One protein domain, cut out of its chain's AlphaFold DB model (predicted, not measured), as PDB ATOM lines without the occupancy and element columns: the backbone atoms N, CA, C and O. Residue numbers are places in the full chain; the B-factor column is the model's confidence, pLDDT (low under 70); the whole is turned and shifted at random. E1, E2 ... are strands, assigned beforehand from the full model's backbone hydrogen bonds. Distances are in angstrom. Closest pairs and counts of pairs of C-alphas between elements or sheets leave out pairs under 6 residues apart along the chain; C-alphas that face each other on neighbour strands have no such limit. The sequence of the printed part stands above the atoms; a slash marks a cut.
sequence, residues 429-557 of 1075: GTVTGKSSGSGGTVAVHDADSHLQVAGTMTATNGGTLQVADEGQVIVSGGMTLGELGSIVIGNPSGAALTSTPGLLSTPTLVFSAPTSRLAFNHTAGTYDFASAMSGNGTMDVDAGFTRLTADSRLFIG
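What this domain is: This is residues 429 to 557 of the 1075 residues of the protein "Autotransporter domain-containing protein" of Dyella soli (UniProt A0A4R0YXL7). The chain is wound in stacked turns, a short three-sided solenoid: E2, E5, E8, E11 and the first part of E14 stack along one side, E1, E4, E7, E10 and E13 along a second, and E3, E6 and E9 along a third. Beyond E9, and loosely set off from it, E12 and residues 546 to 548 of E14 extend the third side, E14 bending round the corner to reach E12. The printed part has 129 residues with fourteen named strands, E1 to E14 in chain order, and no named helix; the class is all strand, though under half of the residues, 60, are in named elements. Its three sheets, E2 E5 E8 E11 E14 E12, E1 E4 E7 E10 E13 and E3 E6 E9, are each parallel throughout. The whole is compact and rounded, with a radius of gyration of the C-alphas of 13.2 A and spans of 32 by 31 by 30 A.

Where its parts are: The largest sheet holds, in order across it, E2, residues 441 to 444, E5, 464 to 467, E8, 486 to 490, 12.8 A long, E11, 517 to 521, 12.9 A, E14, 538 to 548, 15.0 A, and E12, 527 to 529. The second holds E1, residues 429 to 431, E4, 457 to 459, E7, 479 to 481, E10, 508 to 511, and E13, 532 to 535. The third holds E3, residues 450 to 453, E6, 472 to 475, and E9, 503 to 505. C-alpha 429 begins E1 at (27.133, -21.007, -32.451); C-alpha 548 ends E14 at (27.617, 2.202, -23.107).

How they stand to each other: The largest sheet is twisted and curled like part of a barrel, with edge strands E2 and E12. Between E8 and E11, N 487 and O 517 are 2.9 A apart, within hydrogen-bond range. E14 bends by 131 degrees at residue 544; its pairing is staggered, residues 538 to 543 with E11 (N 520 and O 540, 2.8 A) and 546 to 548 with E12 (N 529 and O 547, 2.8 A). This sheet and the second form a sandwich, two sheets face to face, with strands at 54 degrees. In the second, N 481 of E7 and O 510 of E10 are 2.8 A apart. In the third, N 453 of E3 and O 474 of E6 are 2.8 A apart. E9 runs on into E10 at 96 degrees. The closest C-alphas of E9 and E12, Leu 504 and Phe 529, are 7.6 A apart.

The domain as a whole: The C-alphas farthest apart, Lys 434 and Gly 525, are 37.1 A apart. The printed part has no cut. The link E8 to E9, residues 491 to 502, is long. Mean pLDDT of the printed part is 94.2; residues 434 to 438 are under 70.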
ATOM      1  N   GLY A 429      25.933 -20.604 -33.187       86.56
ATOM      2  CA  GLY A 429      27.133 -21.007 -32.451       86.56
ATOM      3  C   GLY A 429      26.856 -21.291 -30.972       86.56
ATOM      4  O   GLY A 429      25.996 -20.665 -30.353       86.56
ATOM      5  N   THR A 430      27.593 -22.226 -30.381       87.25
ATOM      6  CA  THR A 430      27.596 -22.503 -28.939       87.25
ATOM      7  C   THR A 430      29.028 -22.689 -28.449       87.25
ATOM      8  O   THR A 430      29.732 -23.591 -28.899       87.25
ATOM      9  N   VAL A 431      29.444 -21.876 -27.484       86.56
ATOM     10  CA  VAL A 431      30.665 -22.080 -26.699       86.56
ATOM     11  C   VAL A 431      30.237 -22.636 -25.346       86.56
ATOM     12  O   VAL A 431      29.418 -22.043 -24.646       86.56
ATOM     13  N   THR A 432      30.730 -23.809 -24.982       85.69
ATOM     14  CA  THR A 432      30.317 -24.528 -23.774       85.69
ATOM     15  C   THR A 432      31.532 -24.978 -22.968       85.69
ATOM     16  O   THR A 432      32.667 -24.841 -23.407       85.69
ATOM     17  N   GLY A 433      31.306 -25.502 -21.772       76.31
ATOM     18  CA  GLY A 433      32.183 -26.497 -21.162       76.31
ATOM     19  C   GLY A 433      31.480 -27.847 -21.080       76.31
ATOM     20  O   GLY A 433      30.244 -27.910 -21.107       76.31
ATOM     21  N   LYS A 434      32.252 -28.928 -20.941       67.44
ATOM     22  CA  LYS A 434      31.709 -30.266 -20.642       67.44
ATOM     23  C   LYS A 434      31.135 -30.353 -19.219       67.44
ATOM     24  O   LYS A 434      30.240 -31.150 -18.941       67.44
ATOM     25  N   SER A 435      31.671 -29.543 -18.316       62.03
ATOM     26  CA  SER A 435      31.232 -29.361 -16.933       62.03
ATOM     27  C   SER A 435      31.548 -27.936 -16.486       62.03
ATOM     28  O   SER A 435      32.362 -27.264 -17.117       62.03
ATOM     29  N   SER A 436      30.941 -27.481 -15.389       55.84
ATOM     30  CA  SER A 436      31.228 -26.176 -14.789       55.84
ATOM     31  C   SER A 436      32.732 -25.989 -14.537       55.84
ATOM     32  O   SER A 436      33.325 -26.652 -13.689       55.84
ATOM     33  N   GLY A 437      33.352 -25.079 -15.295       54.00
ATOM     34  CA  GLY A 437      34.787 -24.784 -15.202       54.00
ATOM     35  C   GLY A 437      35.700 -25.576 -16.149       54.00
ATOM     36  O   GLY A 437      36.914 -25.424 -16.050       54.00
ATOM     37  N   SER A 438      35.165 -26.373 -17.082       67.19
ATOM     38  CA  SER A 438      35.928 -26.983 -18.191       67.19
ATOM     39  C   SER A 438      35.495 -26.435 -19.556       67.19
ATOM     40  O   SER A 438      35.162 -27.187 -20.473       67.19
ATOM     41  N   GLY A 439      35.449 -25.104 -19.656       75.25
ATOM     42  CA  GLY A 439      35.064 -24.369 -20.860       75.25
ATOM     43  C   GLY A 439      36.027 -24.546 -22.033       75.25
ATOM     44  O   GLY A 439      37.241 -24.634 -21.845       75.25
ATOM     45  N   GLY A 440      35.475 -24.547 -23.244       90.75
ATOM     46  CA  GLY A 440      36.207 -24.189 -24.453       90.75
ATOM     47  C   GLY A 440      36.214 -22.673 -24.675       90.75
ATOM     48  O   GLY A 440      35.355 -21.947 -24.159       90.75
ATOM     49  N   THR A 441      37.166 -22.207 -25.474       94.56
ATOM     50  CA  THR A 441      37.361 -20.794 -25.810       94.56
ATOM     51  C   THR A 441      37.217 -20.577 -27.311       94.56
ATOM     52  O   THR A 441      37.822 -21.291 -28.110       94.56
ATOM     53  N   VAL A 442      36.459 -19.550 -27.692       97.62
ATOM     54  CA  VAL A 442      36.563 -18.907 -29.007       97.62
ATOM     55  C   VAL A 442      37.339 -17.609 -28.812       97.62
ATOM     56  O   VAL A 442      36.917 -16.772 -28.019       97.62
ATOM     57  N   ALA A 443      38.459 -17.442 -29.509       97.81
ATOM     58  CA  ALA A 443      39.282 -16.236 -29.473       97.81
ATOM     59  C   ALA A 443      39.353 -15.611 -30.871       97.81
ATOM     60  O   ALA A 443      39.680 -16.298 -31.839       97.81
ATOM     61  N   VAL A 444      39.060 -14.314 -30.971       98.62
ATOM     62  CA  VAL A 444      39.181 -13.530 -32.209       98.62
ATOM     63  C   VAL A 444      40.035 -12.303 -31.916       98.62
ATOM     64  O   VAL A 444      39.660 -11.478 -31.079       98.62
ATOM     65  N   HIS A 445      41.203 -12.221 -32.551       97.88
ATOM     66  CA  HIS A 445      42.210 -11.191 -32.277       97.88
ATOM     67  C   HIS A 445      43.085 -10.886 -33.501       97.88
ATOM     68  O   HIS A 445      42.965 -11.556 -34.523       97.88
ATOM     69  N   ASP A 446      43.928  -9.857 -33.407       97.94
ATOM     70  CA  ASP A 446      44.537  -9.122 -34.528       97.94
ATOM     71  C   ASP A 446      43.516  -8.409 -35.447       97.94
ATOM     72  O   ASP A 446      42.380  -8.850 -35.649       97.94
ATOM     73  N   ALA A 447      43.964  -7.316 -36.073       94.88
ATOM     74  CA  ALA A 447      43.202  -6.591 -37.087       94.88
ATOM     75  C   ALA A 447      42.852  -7.472 -38.306       94.88
ATOM     76  O   ALA A 447      43.548  -8.441 -38.626       94.88
ATOM     77  N   ASP A 448      41.756  -7.119 -38.983       95.75
ATOM     78  CA  ASP A 448      41.135  -7.850 -40.104       95.75
ATOM     79  C   ASP A 448      40.727  -9.312 -39.796       95.75
ATOM     80  O   ASP A 448      40.310 -10.052 -40.691       95.75
ATOM     81  N   SER A 449      40.814  -9.760 -38.537       98.56
ATOM     82  CA  SER A 449      40.306 -11.066 -38.109       98.56
ATOM     83  C   SER A 449      38.803 -11.005 -37.843       98.56
ATOM     84  O   SER A 449      38.341 -10.214 -37.016       98.56
ATOM     85  N   HIS A 450      38.023 -11.862 -38.505       97.81
ATOM     86  CA  HIS A 450      36.559 -11.776 -38.501       97.81
ATOM     87  C   HIS A 450      35.870 -13.105 -38.165       97.81
ATOM     88  O   HIS A 450      36.128 -14.131 -38.794       97.81
ATOM     89  N   LEU A 451      34.895 -13.065 -37.253       98.25
ATOM     90  CA  LEU A 451      33.902 -14.120 -37.037       98.25
ATOM     91  C   LEU A 451      32.494 -13.578 -37.294       98.25
ATOM     92  O   LEU A 451      32.003 -12.728 -36.551       98.25
ATOM     93  N   GLN A 452      31.809 -14.114 -38.304       96.50
ATOM     94  CA  GLN A 452      30.413 -13.784 -38.588       96.50
ATOM     95  C   GLN A 452      29.494 -14.972 -38.288       96.50
ATOM     96  O   GLN A 452      29.609 -16.026 -38.908       96.50
ATOM     97  N   VAL A 453      28.532 -14.784 -37.382       94.62
ATOM     98  CA  VAL A 453      27.474 -15.753 -37.060       94.62
ATOM     99  C   VAL A 453      26.127 -15.166 -37.480       94.62
ATOM    100  O   VAL A 453      25.686 -14.146 -36.950       94.62
ATOM    101  N   ALA A 454      25.456 -15.797 -38.443       92.25
ATOM    102  CA  ALA A 454      24.158 -15.334 -38.940       92.25
ATOM    103  C   ALA A 454      22.992 -15.713 -38.006       92.25
ATOM    104  O   ALA A 454      21.995 -14.992 -37.938       92.25
ATOM    105  N   GLY A 455      23.111 -16.828 -37.280       90.81
ATOM    106  CA  GLY A 455      22.188 -17.218 -36.217       90.81
ATOM    107  C   GLY A 455      22.515 -16.580 -34.864       90.81
ATOM    108  O   GLY A 455      23.169 -15.543 -34.765       90.81
ATOM    109  N   THR A 456      22.031 -17.217 -33.800       93.06
ATOM    110  CA  THR A 456      22.348 -16.862 -32.407       93.06
ATOM    111  C   THR A 456      23.722 -17.386 -31.991       93.06
ATOM    112  O   THR A 456      24.185 -18.397 -32.526       93.06
ATOM    113  N   MET A 457      24.337 -16.775 -30.973       94.94
ATOM    114  CA  MET A 457      25.509 -17.347 -30.298       94.94
ATOM    115  C   MET A 457      25.295 -17.450 -28.783       94.94
ATOM    116  O   MET A 457      24.932 -16.471 -28.134       94.94
ATOM    117  N   THR A 458      25.546 -18.629 -28.215       95.38
ATOM    118  CA  THR A 458      25.417 -18.877 -26.768       95.38
ATOM    119  C   THR A 458      26.773 -19.206 -26.153       95.38
ATOM    120  O   THR A 458      27.461 -20.080 -26.670       95.38
ATOM    121  N   ALA A 459      27.136 -18.584 -25.029       94.81
ATOM    122  CA  ALA A 459      28.248 -19.027 -24.181       94.81
ATOM    123  C   ALA A 459      27.701 -19.560 -22.845       94.81
ATOM    124  O   ALA A 459      26.852 -18.913 -22.236       94.81
ATOM    125  N   THR A 460      28.116 -20.741 -22.380       93.00
ATOM    126  CA  THR A 460      27.575 -21.381 -21.157       93.00
ATOM    127  C   THR A 460      28.538 -22.417 -20.567       93.00
ATOM    128  O   THR A 460      29.514 -22.798 -21.196       93.00
ATOM    129  N   ASN A 461      28.277 -22.916 -19.362       90.06
ATOM    130  CA  ASN A 461      29.013 -23.977 -18.663       90.06
ATOM    131  C   ASN A 461      30.531 -23.714 -18.498       90.06
ATOM    132  O   ASN A 461      31.311 -24.655 -18.380       90.06
ATOM    133  N   GLY A 462      30.966 -22.448 -18.489       88.94
ATOM    134  CA  GLY A 462      32.384 -22.046 -18.501       88.94
ATOM    135  C   GLY A 462      32.926 -21.644 -19.880       88.94
ATOM    136  O   GLY A 462      34.043 -21.137 -19.969       88.94
ATOM    137  N   GLY A 463      32.161 -21.864 -20.954       93.06
ATOM    138  CA  GLY A 463      32.527 -21.475 -22.315       93.06
ATOM    139  C   GLY A 463      32.727 -19.964 -22.447       93.06
ATOM    140  O   GLY A 463      31.947 -19.180 -21.900       93.06
ATOM    141  N   THR A 464      33.780 -19.564 -23.161       94.62
ATOM    142  CA  THR A 464      34.258 -18.173 -23.206       94.62
ATOM    143  C   THR A 464      34.457 -17.678 -24.637       94.62
ATOM    144  O   THR A 464      35.110 -18.342 -25.440       94.62
ATOM    145  N   LEU A 465      33.929 -16.494 -24.948       97.31
ATOM    146  CA  LEU A 465      34.277 -15.729 -26.148       97.31
ATOM    147  C   LEU A 465      35.238 -14.597 -25.762       97.31
ATOM    148  O   LEU A 465      34.865 -13.726 -24.980       97.31
ATOM    149  N   GLN A 466      36.442 -14.574 -26.326       97.62
ATOM    150  CA  GLN A 466      37.377 -13.457 -26.203       97.62
ATOM    151  C   GLN A 466      37.467 -12.695 -27.530       97.62
ATOM    152  O   GLN A 466      37.648 -13.306 -28.585       97.62
ATOM    153  N   VAL A 467      37.359 -11.366 -27.469       98.44
ATOM    154  CA  VAL A 467      37.494 -10.464 -28.621       98.44
ATOM    155  C   VAL A 467      38.489  -9.360 -28.263       98.44
ATOM    156  O   VAL A 467      38.233  -8.546 -27.375       98.44
ATOM    157  N   ALA A 468      39.651  -9.355 -28.906       98.12
ATOM    158  CA  ALA A 468      40.794  -8.512 -28.547       98.12
ATOM    159  C   ALA A 468      41.472  -7.934 -29.795       98.12
ATOM    160  O   ALA A 468      41.168  -8.357 -30.906       98.12
ATOM    161  N   ASP A 469      42.393  -6.990 -29.607       97.31
ATOM    162  CA  ASP A 469      43.380  -6.565 -30.609       97.31
ATOM    163  C   ASP A 469      42.784  -6.266 -31.995       97.31
ATOM    164  O   ASP A 469      43.254  -6.767 -33.008       97.31
ATOM    165  N   GLU A 470      41.711  -5.463 -32.019       96.81
ATOM    166  CA  GLU A 470      40.952  -5.035 -33.213       96.81
ATOM    167  C   GLU A 470      40.198  -6.146 -33.983       96.81
ATOM    168  O   GLU A 470      39.442  -5.841 -34.913       96.81
ATOM    169  N   GLY A 471      40.296  -7.407 -33.550       98.12
ATOM    170  CA  GLY A 471      39.512  -8.529 -34.072       98.12
ATOM    171  C   GLY A 471      38.004  -8.334 -33.876       98.12
ATOM    172  O   GLY A 471      37.564  -7.646 -32.952       98.12
ATOM    173  N   GLN A 472      37.185  -8.914 -34.758       98.31
ATOM    174  CA  GLN A 472      35.762  -8.569 -34.874       98.31
ATOM    175  C   GLN A 472      34.833  -9.786 -34.827       98.31
ATOM    176  O   GLN A 472      34.993 -10.743 -35.585       98.31
ATOM    177  N   VAL A 473      33.792  -9.711 -33.997       98.50
ATOM    178  CA  VAL A 473      32.721 -10.710 -33.898       98.50
ATOM    179  C   VAL A 473      31.374 -10.052 -34.193       98.50
ATOM    180  O   VAL A 473      30.972  -9.100 -33.524       98.50
ATOM    181  N   ILE A 474      30.651 -10.586 -35.177       97.69
ATOM    182  CA  ILE A 474      29.325 -10.113 -35.593       97.69
ATOM    183  C   ILE A 474      28.322 -11.258 -35.424       97.69
ATOM    184  O   ILE A 474      28.386 -12.246 -36.155       97.69
ATOM    185  N   VAL A 475      27.381 -11.128 -34.482       97.00
ATOM    186  CA  VAL A 475      26.330 -12.128 -34.213       97.00
ATOM    187  C   VAL A 475      24.958 -11.540 -34.527       97.00
ATOM    188  O   VAL A 475      24.358 -10.848 -33.699       97.00
ATOM    189  N   SER A 476      24.443 -11.838 -35.719       95.19
ATOM    190  CA  SER A 476      23.221 -11.233 -36.265       95.19
ATOM    191  C   SER A 476      21.940 -11.657 -35.539       95.19
ATOM    192  O   SER A 476      20.988 -10.883 -35.483       95.19
ATOM    193  N   GLY A 477      21.894 -12.870 -34.977       93.00
ATOM    194  CA  GLY A 477      20.717 -13.399 -34.280       93.00
ATOM    195  C   GLY A 477      20.597 -13.018 -32.800       93.00
ATOM    196  O   GLY A 477      19.629 -13.432 -32.165       93.00
ATOM    197  N   GLY A 478      21.554 -12.267 -32.243       95.25
ATOM    198  CA  GLY A 478      21.641 -11.986 -30.804       95.25
ATOM    199  C   GLY A 478      22.478 -13.010 -30.025       95.25
ATOM    200  O   GLY A 478      22.712 -14.138 -30.479       95.25
ATOM    201  N   MET A 479      22.925 -12.617 -28.831       97.56
ATOM    202  CA  MET A 479      23.754 -13.429 -27.939       97.56
ATOM    203  C   MET A 479      23.070 -13.791 -26.620       97.56
ATOM    204  O   MET A 479      22.212 -13.074 -26.102       97.56
ATOM    205  N   THR A 480      23.479 -14.914 -26.030       97.88
ATOM    206  CA  THR A 480      23.031 -15.354 -24.701       97.88
ATOM    207  C   THR A 480      24.193 -15.900 -23.879       97.88
ATOM    208  O   THR A 480      24.982 -16.708 -24.367       97.88
ATOM    209  N   LEU A 481      24.272 -15.497 -22.614       97.38
ATOM    210  CA  LEU A 481      25.208 -16.032 -21.634       97.38
ATOM    211  C   LEU A 481      24.440 -16.866 -20.601       97.38
ATOM    212  O   LEU A 481      23.544 -16.366 -19.916       97.38
ATOM    213  N   GLY A 482      24.757 -18.157 -20.534       94.44
ATOM    214  CA  GLY A 482      24.230 -19.116 -19.564       94.44
ATOM    215  C   GLY A 482      25.108 -19.233 -18.319       94.44
ATOM    216  O   GLY A 482      26.007 -18.424 -18.092       94.44
ATOM    217  N   GLU A 483      24.861 -20.258 -17.503       93.38
ATOM    218  CA  GLU A 483      25.601 -20.511 -16.260       93.38
ATOM    219  C   GLU A 483      27.116 -20.546 -16.513       93.38
ATOM    220  O   GLU A 483      27.581 -21.346 -17.316       93.38
ATOM    221  N   LEU A 484      27.896 -19.684 -15.851       92.62
ATOM    222  CA  LEU A 484      29.353 -19.544 -16.042       92.62
ATOM    223  C   LEU A 484      29.801 -19.213 -17.487       92.62
ATOM    224  O   LEU A 484      30.988 -19.308 -17.787       92.62
ATOM    225  N   GLY A 485      28.896 -18.855 -18.401       94.44
ATOM    226  CA  GLY A 485      29.252 -18.412 -19.753       94.44
ATOM    227  C   GLY A 485      29.827 -16.999 -19.741       94.44
ATOM    228  O   GLY A 485      29.286 -16.137 -19.042       94.44
ATOM    229  N   SER A 486      30.896 -16.745 -20.506       95.50
ATOM    230  CA  SER A 486      31.556 -15.432 -20.487       95.50
ATOM    231  C   SER A 486      31.899 -14.818 -21.849       95.50
ATOM    232  O   SER A 486      32.145 -15.520 -22.831       95.50
ATOM    233  N   ILE A 487      31.925 -13.482 -21.875       97.88
ATOM    234  CA  ILE A 487      32.538 -12.654 -22.919       97.88
ATOM    235  C   ILE A 487      33.655 -11.824 -22.281       97.88
ATOM    236  O   ILE A 487      33.464 -11.236 -21.215       97.88
ATOM    237  N   VAL A 488      34.797 -11.740 -22.958       97.81
ATOM    238  CA  VAL A 488      35.952 -10.916 -22.587       97.81
ATOM    239  C   VAL A 488      36.302  -9.998 -23.755       97.81
ATOM    240  O   VAL A 488      36.602 -10.474 -24.848       97.81
ATOM    241  N   ILE A 489      36.289  -8.688 -23.521       98.25
ATOM    242  CA  ILE A 489      36.737  -7.664 -24.467       98.25
ATOM    243  C   ILE A 489      38.131  -7.183 -24.044       98.25
ATOM    244  O   ILE A 489      38.302  -6.583 -22.978       98.25
ATOM    245  N   GLY A 490      39.131  -7.463 -24.882       97.44
ATOM    246  CA  GLY A 490      40.548  -7.279 -24.569       97.44
ATOM    247  C   GLY A 490      41.144  -8.472 -23.810       97.44
ATOM    248  O   GLY A 490      41.042  -9.620 -24.241       97.44
ATOM    249  N   ASN A 491      41.814  -8.196 -22.691       95.88
ATOM    250  CA  ASN A 491      42.617  -9.160 -21.934       95.88
ATOM    251  C   ASN A 491      41.749  -9.964 -20.934       95.88
ATOM    252  O   ASN A 491      40.794  -9.420 -20.381       95.88
ATOM    253  N   PRO A 492      42.078 -11.222 -20.579       92.31
ATOM    254  CA  PRO A 492      41.397 -11.924 -19.486       92.31
ATOM    255  C   PRO A 492      41.502 -11.156 -18.158       92.31
ATOM    256  O   PRO A 492      42.529 -10.545 -17.869       92.31
ATOM    257  N   SER A 493      40.457 -11.174 -17.329       88.38
ATOM    258  CA  SER A 493      40.439 -10.433 -16.057       88.38
ATOM    259  C   SER A 493      41.595 -10.827 -15.134       88.38
ATOM    260  O   SER A 493      41.806 -12.007 -14.858       88.38
ATOM    261  N   GLY A 494      42.338  -9.833 -14.641       87.75
ATOM    262  CA  GLY A 494      43.536 -10.045 -13.821       87.75
ATOM    263  C   GLY A 494      44.803 -10.431 -14.601       87.75
ATOM    264  O   GLY A 494      45.856 -10.588 -13.983       87.75
ATOM    265  N   ALA A 495      44.741 -10.558 -15.931       91.25
ATOM    266  CA  ALA A 495      45.933 -10.572 -16.776       91.25
ATOM    267  C   ALA A 495      46.560  -9.167 -16.869       91.25
ATOM    268  O   ALA A 495      45.943  -8.164 -16.508       91.25
ATOM    269  N   ALA A 496      47.793  -9.093 -17.376       91.44
ATOM    270  CA  ALA A 496      48.426  -7.815 -17.688       91.44
ATOM    271  C   ALA A 496      47.655  -7.079 -18.799       91.44
ATOM    272  O   ALA A 496      47.159  -7.700 -19.736       91.44
ATOM    273  N   LEU A 497      47.573  -5.752 -18.692       93.19
ATOM    274  CA  LEU A 497      46.855  -4.900 -19.637       93.19
ATOM    275  C   LEU A 497      47.703  -4.665 -20.899       93.19
ATOM    276  O   LEU A 497      48.462  -3.700 -20.964       93.19
ATOM    277  N   THR A 498      47.610  -5.572 -21.873       95.12
ATOM    278  CA  THR A 498      48.383  -5.508 -23.129       95.12
ATOM    279  C   THR A 498      47.527  -5.239 -24.361       95.12
ATOM    280  O   THR A 498      47.873  -4.360 -25.147       95.12
ATOM    281  N   SER A 499      46.408  -5.947 -24.515       95.38
ATOM    282  CA  SER A 499      45.574  -5.891 -25.718       95.38
ATOM    283  C   SER A 499      44.687  -4.650 -25.817       95.38
ATOM    284  O   SER A 499      44.164  -4.163 -24.804       95.38
ATOM    285  N   THR A 500      44.448  -4.195 -27.050       97.12
ATOM    286  CA  THR A 500      43.334  -3.284 -27.381       97.12
ATOM    287  C   THR A 500      42.006  -4.077 -27.371       97.12
ATOM    288  O   THR A 500      42.021  -5.313 -27.289       97.12
ATOM    289  N   PRO A 501      40.822  -3.432 -27.354       97.69
ATOM    290  CA  PRO A 501      39.556  -4.156 -27.397       97.69
ATOM    291  C   PRO A 501      39.262  -4.639 -28.821       97.69
ATOM    292  O   PRO A 501      39.514  -3.929 -29.792       97.69
ATOM    293  N   GLY A 502      38.681  -5.832 -28.945       97.44
ATOM    294  CA  GLY A 502      38.067  -6.274 -30.194       97.44
ATOM    295  C   GLY A 502      36.601  -5.840 -30.282       97.44
ATOM    296  O   GLY A 502      35.946  -5.618 -29.262       97.44
ATOM    297  N   LEU A 503      36.072  -5.716 -31.498       97.25
ATOM    298  CA  LEU A 503      34.694  -5.289 -31.750       97.25
ATOM    299  C   LEU A 503      33.716  -6.454 -31.564       97.25
ATOM    300  O   LEU A 503      33.734  -7.406 -32.345       97.25
ATOM    301  N   LEU A 504      32.790  -6.337 -30.610       97.88
ATOM    302  CA  LEU A 504      31.612  -7.205 -30.541       97.88
ATOM    303  C   LEU A 504      30.350  -6.460 -30.992       97.88
ATOM    304  O   LEU A 504      29.903  -5.521 -30.335       97.88
ATOM    305  N   SER A 505      29.744  -6.931 -32.083       97.12
ATOM    306  CA  SER A 505      28.491  -6.411 -32.633       97.12
ATOM    307  C   SER A 505      27.384  -7.464 -32.561       97.12
ATOM    308  O   SER A 505      27.427  -8.493 -33.241       97.12
ATOM    309  N   THR A 506      26.372  -7.219 -31.729       97.25
ATOM    310  CA  THR A 506      25.168  -8.055 -31.646       97.25
ATOM    311  C   THR A 506      23.957  -7.205 -31.235       97.25
ATOM    312  O   THR A 506      24.112  -6.291 -30.425       97.25
ATOM    313  N   PRO A 507      22.740  -7.438 -31.770       94.88
ATOM    314  CA  PRO A 507      21.591  -6.582 -31.462       94.88
ATOM    315  C   PRO A 507      21.129  -6.695 -30.001       94.88
ATOM    316  O   PRO A 507      20.546  -5.752 -29.472       94.88
ATOM    317  N   THR A 508      21.383  -7.833 -29.347       96.31
ATOM    318  CA  THR A 508      21.027  -8.085 -27.945       96.31
ATOM    319  C   THR A 508      22.040  -9.004 -27.269       96.31
ATOM    320  O   THR A 508      22.551  -9.941 -27.884       96.31
ATOM    321  N   LEU A 509      22.279  -8.780 -25.976       98.38
ATOM    322  CA  LEU A 509      23.053  -9.660 -25.104       98.38
ATOM    323  C   LEU A 509      22.223 -10.026 -23.865       98.38
ATOM    324  O   LEU A 509      21.911  -9.176 -23.028       98.38
ATOM    325  N   VAL A 510      21.838 -11.298 -23.756       98.56
ATOM    326  CA  VAL A 510      20.959 -11.795 -22.685       98.56
ATOM    327  C   VAL A 510      21.758 -12.569 -21.637       98.56
ATOM    328  O   VAL A 510      22.284 -13.644 -21.921       98.56
ATOM    329  N   PHE A 511      21.802 -12.063 -20.410       98.50
ATOM    330  CA  PHE A 511      22.355 -12.738 -19.237       98.50
ATOM    331  C   PHE A 511      21.259 -13.618 -18.617       98.50
ATOM    332  O   PHE A 511      20.317 -13.122 -18.001       98.50
ATOM    333  N   SER A 512      21.339 -14.932 -18.832       97.00
ATOM    334  CA  SER A 512      20.289 -15.901 -18.462       97.00
ATOM    335  C   SER A 512      20.573 -16.697 -17.180       97.00
ATOM    336  O   SER A 512      19.785 -17.563 -16.802       97.00
ATOM    337  N   ALA A 513      21.687 -16.410 -16.505       95.38
ATOM    338  CA  ALA A 513      22.039 -16.978 -15.207       95.38
ATOM    339  C   ALA A 513      22.948 -16.008 -14.431       95.38
ATOM    340  O   ALA A 513      23.869 -15.458 -15.032       95.38
ATOM    341  N   PRO A 514      22.809 -15.860 -13.099       95.00
ATOM    342  CA  PRO A 514      23.557 -14.864 -12.318       95.00
ATOM    343  C   PRO A 514      25.081 -15.086 -12.273       95.00
ATOM    344  O   PRO A 514      25.807 -14.222 -11.797       95.00
ATOM    345  N   THR A 515      25.569 -16.230 -12.761       94.88
ATOM    346  CA  THR A 515      26.997 -16.556 -12.930       94.88
ATOM    347  C   THR A 515      27.529 -16.269 -14.341       94.88
ATOM    348  O   THR A 515      28.693 -16.551 -14.617       94.88
ATOM    349  N   SER A 516      26.691 -15.751 -15.243       96.44
ATOM    350  CA  SER A 516      27.091 -15.283 -16.573       96.44
ATOM    351  C   SER A 516      27.824 -13.943 -16.499       96.44
ATOM    352  O   SER A 516      27.493 -13.110 -15.654       96.44
ATOM    353  N   ARG A 517      28.823 -13.732 -17.366       97.00
ATOM    354  CA  ARG A 517      29.817 -12.661 -17.188       97.00
ATOM    355  C   ARG A 517      30.204 -11.945 -18.483       97.00
ATOM    356  O   ARG A 517      30.595 -12.583 -19.453       97.00
ATOM    357  N   LEU A 518      30.201 -10.619 -18.462       98.38
ATOM    358  CA  LEU A 518      30.839  -9.764 -19.467       98.38
ATOM    359  C   LEU A 518      32.001  -9.021 -18.800       98.38
ATOM    360  O   LEU A 518      31.808  -8.460 -17.725       98.38
ATOM    361  N   ALA A 519      33.187  -9.019 -19.405       98.00
ATOM    362  CA  ALA A 519      34.362  -8.327 -18.881       98.00
ATOM    363  C   ALA A 519      35.008  -7.409 -19.932       98.00
ATOM    364  O   ALA A 519      35.195  -7.821 -21.075       98.00
ATOM    365  N   PHE A 520      35.394  -6.201 -19.523       98.44
ATOM    366  CA  PHE A 520      36.151  -5.228 -20.312       98.44
ATOM    367  C   PHE A 520      37.491  -4.956 -19.627       98.44
ATOM    368  O   PHE A 520      37.522  -4.534 -18.471       98.44
ATOM    369  N   ASN A 521      38.599  -5.217 -20.318       97.25
ATOM    370  CA  ASN A 521      39.947  -5.092 -19.762       97.25
ATOM    371  C   ASN A 521      40.920  -4.714 -20.890       97.25
ATOM    372  O   ASN A 521      41.613  -5.575 -21.442       97.25
ATOM    373  N   HIS A 522      40.904  -3.448 -21.312       97.50
ATOM    374  CA  HIS A 522      41.491  -3.027 -22.590       97.50
ATOM    375  C   HIS A 522      42.303  -1.726 -22.513       97.50
ATOM    376  O   HIS A 522      41.996  -0.822 -21.741       97.50
ATOM    377  N   THR A 523      43.317  -1.592 -23.369       96.31
ATOM    378  CA  THR A 523      44.203  -0.410 -23.414       96.31
ATOM    379  C   THR A 523      43.590   0.836 -24.067       96.31
ATOM    380  O   THR A 523      44.163   1.918 -23.958       96.31
ATOM    381  N   ALA A 524      42.447   0.721 -24.757       93.06
ATOM    382  CA  ALA A 524      41.855   1.843 -25.489       93.06
ATOM    383  C   ALA A 524      41.327   2.962 -24.573       93.06
ATOM    384  O   ALA A 524      40.640   2.705 -23.581       93.06
ATOM    385  N   GLY A 525      41.593   4.212 -24.975       90.75
ATOM    386  CA  GLY A 525      41.121   5.426 -24.296       90.75
ATOM    387  C   GLY A 525      39.624   5.717 -24.461       90.75
ATOM    388  O   GLY A 525      39.103   6.588 -23.777       90.75
ATOM    389  N   THR A 526      38.925   5.000 -25.346       94.50
ATOM    390  CA  THR A 526      37.458   4.866 -25.391       94.50
ATOM    391  C   THR A 526      37.120   3.596 -26.176       94.50
ATOM    392  O   THR A 526      37.751   3.324 -27.197       94.50
ATOM    393  N   TYR A 527      36.130   2.828 -25.720       97.25
ATOM    394  CA  TYR A 527      35.529   1.714 -26.456       97.25
ATOM    395  C   TYR A 527      34.002   1.791 -26.382       97.25
ATOM    396  O   TYR A 527      33.435   1.747 -25.289       97.25
ATOM    397  N   ASP A 528      33.344   1.883 -27.538       97.19
ATOM    398  CA  ASP A 528      31.891   2.040 -27.638       97.19
ATOM    399  C   ASP A 528      31.191   0.675 -27.723       97.19
ATOM    400  O   ASP A 528      31.251  -0.018 -28.741       97.19
ATOM    401  N   PHE A 529      30.474   0.293 -26.664       97.50
ATOM    402  CA  PHE A 529      29.682  -0.933 -26.614       97.50
ATOM    403  C   PHE A 529      28.196  -0.638 -26.868       97.50
ATOM    404  O   PHE A 529      27.468  -0.150 -26.000       97.50
ATOM    405  N   ALA A 530      27.748  -0.968 -28.081       96.25
ATOM    406  CA  ALA A 530      26.406  -0.669 -28.589       96.25
ATOM    407  C   ALA A 530      25.413  -1.855 -28.528       96.25
ATOM    408  O   ALA A 530      24.336  -1.786 -29.121       96.25
ATOM    409  N   SER A 531      25.746  -2.948 -27.829       96.44
ATOM    410  CA  SER A 531      24.858  -4.119 -27.707       96.44
ATOM    411  C   SER A 531      23.911  -3.963 -26.510       96.44
ATOM    412  O   SER A 531      24.369  -3.811 -25.380       96.44
ATOM    413  N   ALA A 532      22.593  -4.025 -26.730       96.81
ATOM    414  CA  ALA A 532      21.598  -3.855 -25.665       96.81
ATOM    415  C   ALA A 532      21.570  -5.060 -24.705       96.81
ATOM    416  O   ALA A 532      21.363  -6.200 -25.136       96.81
ATOM    417  N   MET A 533      21.762  -4.822 -23.404       98.31
ATOM    418  CA  MET A 533      21.878  -5.879 -22.391       98.31
ATOM    419  C   MET A 533      20.581  -6.099 -21.603       98.31
ATOM    420  O   MET A 533      19.832  -5.166 -21.310       98.31
ATOM    421  N   SER A 534      20.322  -7.353 -21.220       98.50
ATOM    422  CA  SER A 534      19.160  -7.719 -20.399       98.50
ATOM    423  C   SER A 534      19.393  -8.958 -19.531       98.50
ATOM    424  O   SER A 534      20.254  -9.778 -19.841       98.50
ATOM    425  N   GLY A 535      18.606  -9.114 -18.463       98.19
ATOM    426  CA  GLY A 535      18.663 -10.277 -17.569       98.19
ATOM    427  C   GLY A 535      19.645 -10.123 -16.402       98.19
ATOM    428  O   GLY A 535      20.052  -9.009 -16.069       98.19
ATOM    429  N   ASN A 536      19.981 -11.230 -15.736       94.88
ATOM    430  CA  ASN A 536      20.779 -11.250 -14.507       94.88
ATOM    431  C   ASN A 536      22.138 -11.940 -14.706       94.88
ATOM    432  O   ASN A 536      22.208 -13.137 -14.957       94.88
ATOM    433  N   GLY A 537      23.220 -11.187 -14.521       97.38
ATOM    434  CA  GLY A 537      24.610 -11.651 -14.571       97.38
ATOM    435  C   GLY A 537      25.556 -10.577 -14.037       97.38
ATOM    436  O   GLY A 537      25.098  -9.640 -13.375       97.38
ATOM    437  N   THR A 538      26.853 -10.681 -14.323       98.00
ATOM    438  CA  THR A 538      27.845  -9.667 -13.935       98.00
ATOM    439  C   THR A 538      28.455  -8.955 -15.139       98.00
ATOM    440  O   THR A 538      28.789  -9.579 -16.147       98.00
ATOM    441  N   MET A 539      28.638  -7.639 -15.015       98.44
ATOM    442  CA  MET A 539      29.447  -6.838 -15.936       98.44
ATOM    443  C   MET A 539      30.650  -6.271 -15.181       98.44
ATOM    444  O   MET A 539      30.492  -5.523 -14.222       98.44
ATOM    445  N   ASP A 540      31.850  -6.625 -15.609       98.19
ATOM    446  CA  ASP A 540      33.109  -6.244 -14.982       98.19
ATOM    447  C   ASP A 540      33.873  -5.273 -15.887       98.19
ATOM    448  O   ASP A 540      34.287  -5.638 -16.985       98.19
ATOM    449  N   VAL A 541      34.081  -4.040 -15.431       98.44
ATOM    450  CA  VAL A 541      34.947  -3.057 -16.095       98.44
ATOM    451  C   VAL A 541      36.265  -3.052 -15.322       98.44
ATOM    452  O   VAL A 541      36.396  -2.394 -14.288       98.44
ATOM    453  N   ASP A 542      37.201  -3.894 -15.761       97.19
ATOM    454  CA  ASP A 542      38.475  -4.158 -15.082       97.19
ATOM    455  C   ASP A 542      39.515  -3.065 -15.355       97.19
ATOM    456  O   ASP A 542      40.248  -2.695 -14.440       97.19
ATOM    457  N   ALA A 543      39.586  -2.569 -16.597       96.44
ATOM    458  CA  ALA A 543      40.513  -1.519 -17.026       96.44
ATOM    459  C   ALA A 543      40.090  -0.876 -18.358       96.44
ATOM    460  O   ALA A 543      39.519  -1.545 -19.225       96.44
ATOM    461  N   GLY A 544      40.464   0.395 -18.540       96.00
ATOM    462  CA  GLY A 544      40.162   1.187 -19.737       96.00
ATOM    463  C   GLY A 544      38.877   2.012 -19.608       96.00
ATOM    464  O   GLY A 544      38.207   1.987 -18.576       96.00
ATOM    465  N   PHE A 545      38.547   2.765 -20.660       97.56
ATOM    466  CA  PHE A 545      37.324   3.571 -20.737       97.56
ATOM    467  C   PHE A 545      36.285   2.857 -21.610       97.56
ATOM    468  O   PHE A 545      36.401   2.840 -22.838       97.56
ATOM    469  N   THR A 546      35.273   2.254 -20.991       98.31
ATOM    470  CA  THR A 546      34.163   1.587 -21.688       98.31
ATOM    471  C   THR A 546      32.944   2.504 -21.703       98.31
ATOM    472  O   THR A 546      32.521   2.992 -20.655       98.31
ATOM    473  N   ARG A 547      32.352   2.719 -22.882       97.75
ATOM    474  CA  ARG A 547      31.186   3.582 -23.083       97.75
ATOM    475  C   ARG A 547      29.970   2.788 -23.541       97.75
ATOM    476  O   ARG A 547      29.999   2.148 -24.589       97.75
ATOM    477  N   LEU A 548      28.887   2.842 -22.769       98.06
ATOM    478  CA  LEU A 548      27.617   2.202 -23.107       98.06
ATOM    479  C   LEU A 548      26.688   3.189 -23.812       98.06
ATOM    480  O   LEU A 548      26.149   4.103 -23.186       98.06
ATOM    481  N   THR A 549      26.458   2.968 -25.103       96.06
ATOM    482  CA  THR A 549      25.552   3.787 -25.929       96.06
ATOM    483  C   THR A 549      24.161   3.165 -26.092       96.06
ATOM    484  O   THR A 549      23.233   3.828 -26.552       96.06
ATOM    485  N   ALA A 550      23.994   1.895 -25.708       96.75
ATOM    486  CA  ALA A 550      22.756   1.140 -25.869       96.75
ATOM    487  C   ALA A 550      21.779   1.275 -24.686       96.75
ATOM    488  O   ALA A 550      22.155   1.559 -23.548       96.75
ATOM    489  N   ASP A 551      20.506   0.987 -24.956       97.44
ATOM    490  CA  ASP A 551      19.452   0.906 -23.946       97.44
ATOM    491  C   ASP A 551      19.470  -0.466 -23.250       97.44
ATOM    492  O   ASP A 551      18.984  -1.465 -23.782       97.44
ATOM    493  N   SER A 552      20.059  -0.508 -22.057       98.25
ATOM    494  CA  SER A 552      20.216  -1.707 -21.224       98.25
ATOM    495  C   SER A 552      19.483  -1.596 -19.882       98.25
ATOM    496  O   SER A 552      19.893  -2.210 -18.894       98.25
ATOM    497  N   ARG A 553      18.364  -0.853 -19.804       97.69
ATOM    498  CA  ARG A 553      17.572  -0.755 -18.551       97.69
ATOM    499  C   ARG A 553      16.952  -2.084 -18.091       97.69
ATOM    500  O   ARG A 553      16.464  -2.184 -16.973       97.69
ATOM    501  N   LEU A 554      16.938  -3.095 -18.966       98.06
ATOM    502  CA  LEU A 554      16.473  -4.455 -18.670       98.06
ATOM    503  C   LEU A 554      17.587  -5.374 -18.139       98.06
ATOM    504  O   LEU A 554      17.322  -6.541 -17.836       98.06
ATOM    505  N   PHE A 555      18.827  -4.886 -18.032       98.50
ATOM    506  CA  PHE A 555      19.847  -5.531 -17.215       98.50
ATOM    507  C   PHE A 555      19.462  -5.349 -15.743       98.50
ATOM    508  O   PHE A 555      19.210  -4.239 -15.289       98.50
ATOM    509  N   ILE A 556      19.380  -6.452 -15.007       97.81
ATOM    510  CA  ILE A 556      19.043  -6.502 -13.573       97.81
ATOM    511  C   ILE A 556      20.151  -7.209 -12.779       97.81
ATOM    512  O   ILE A 556      19.917  -7.776 -11.712       97.81
ATOM    513  N   GLY A 557      21.352  -7.247 -13.359       98.06
ATOM    514  CA  GLY A 557      22.546  -7.840 -12.780       98.06
ATOM    515  C   GLY A 557      23.352  -6.860 -11.929       98.06
ATOM    516  O   GLY A 557      22.849  -5.838 -11.461       98.06
TER     517      GLY A 557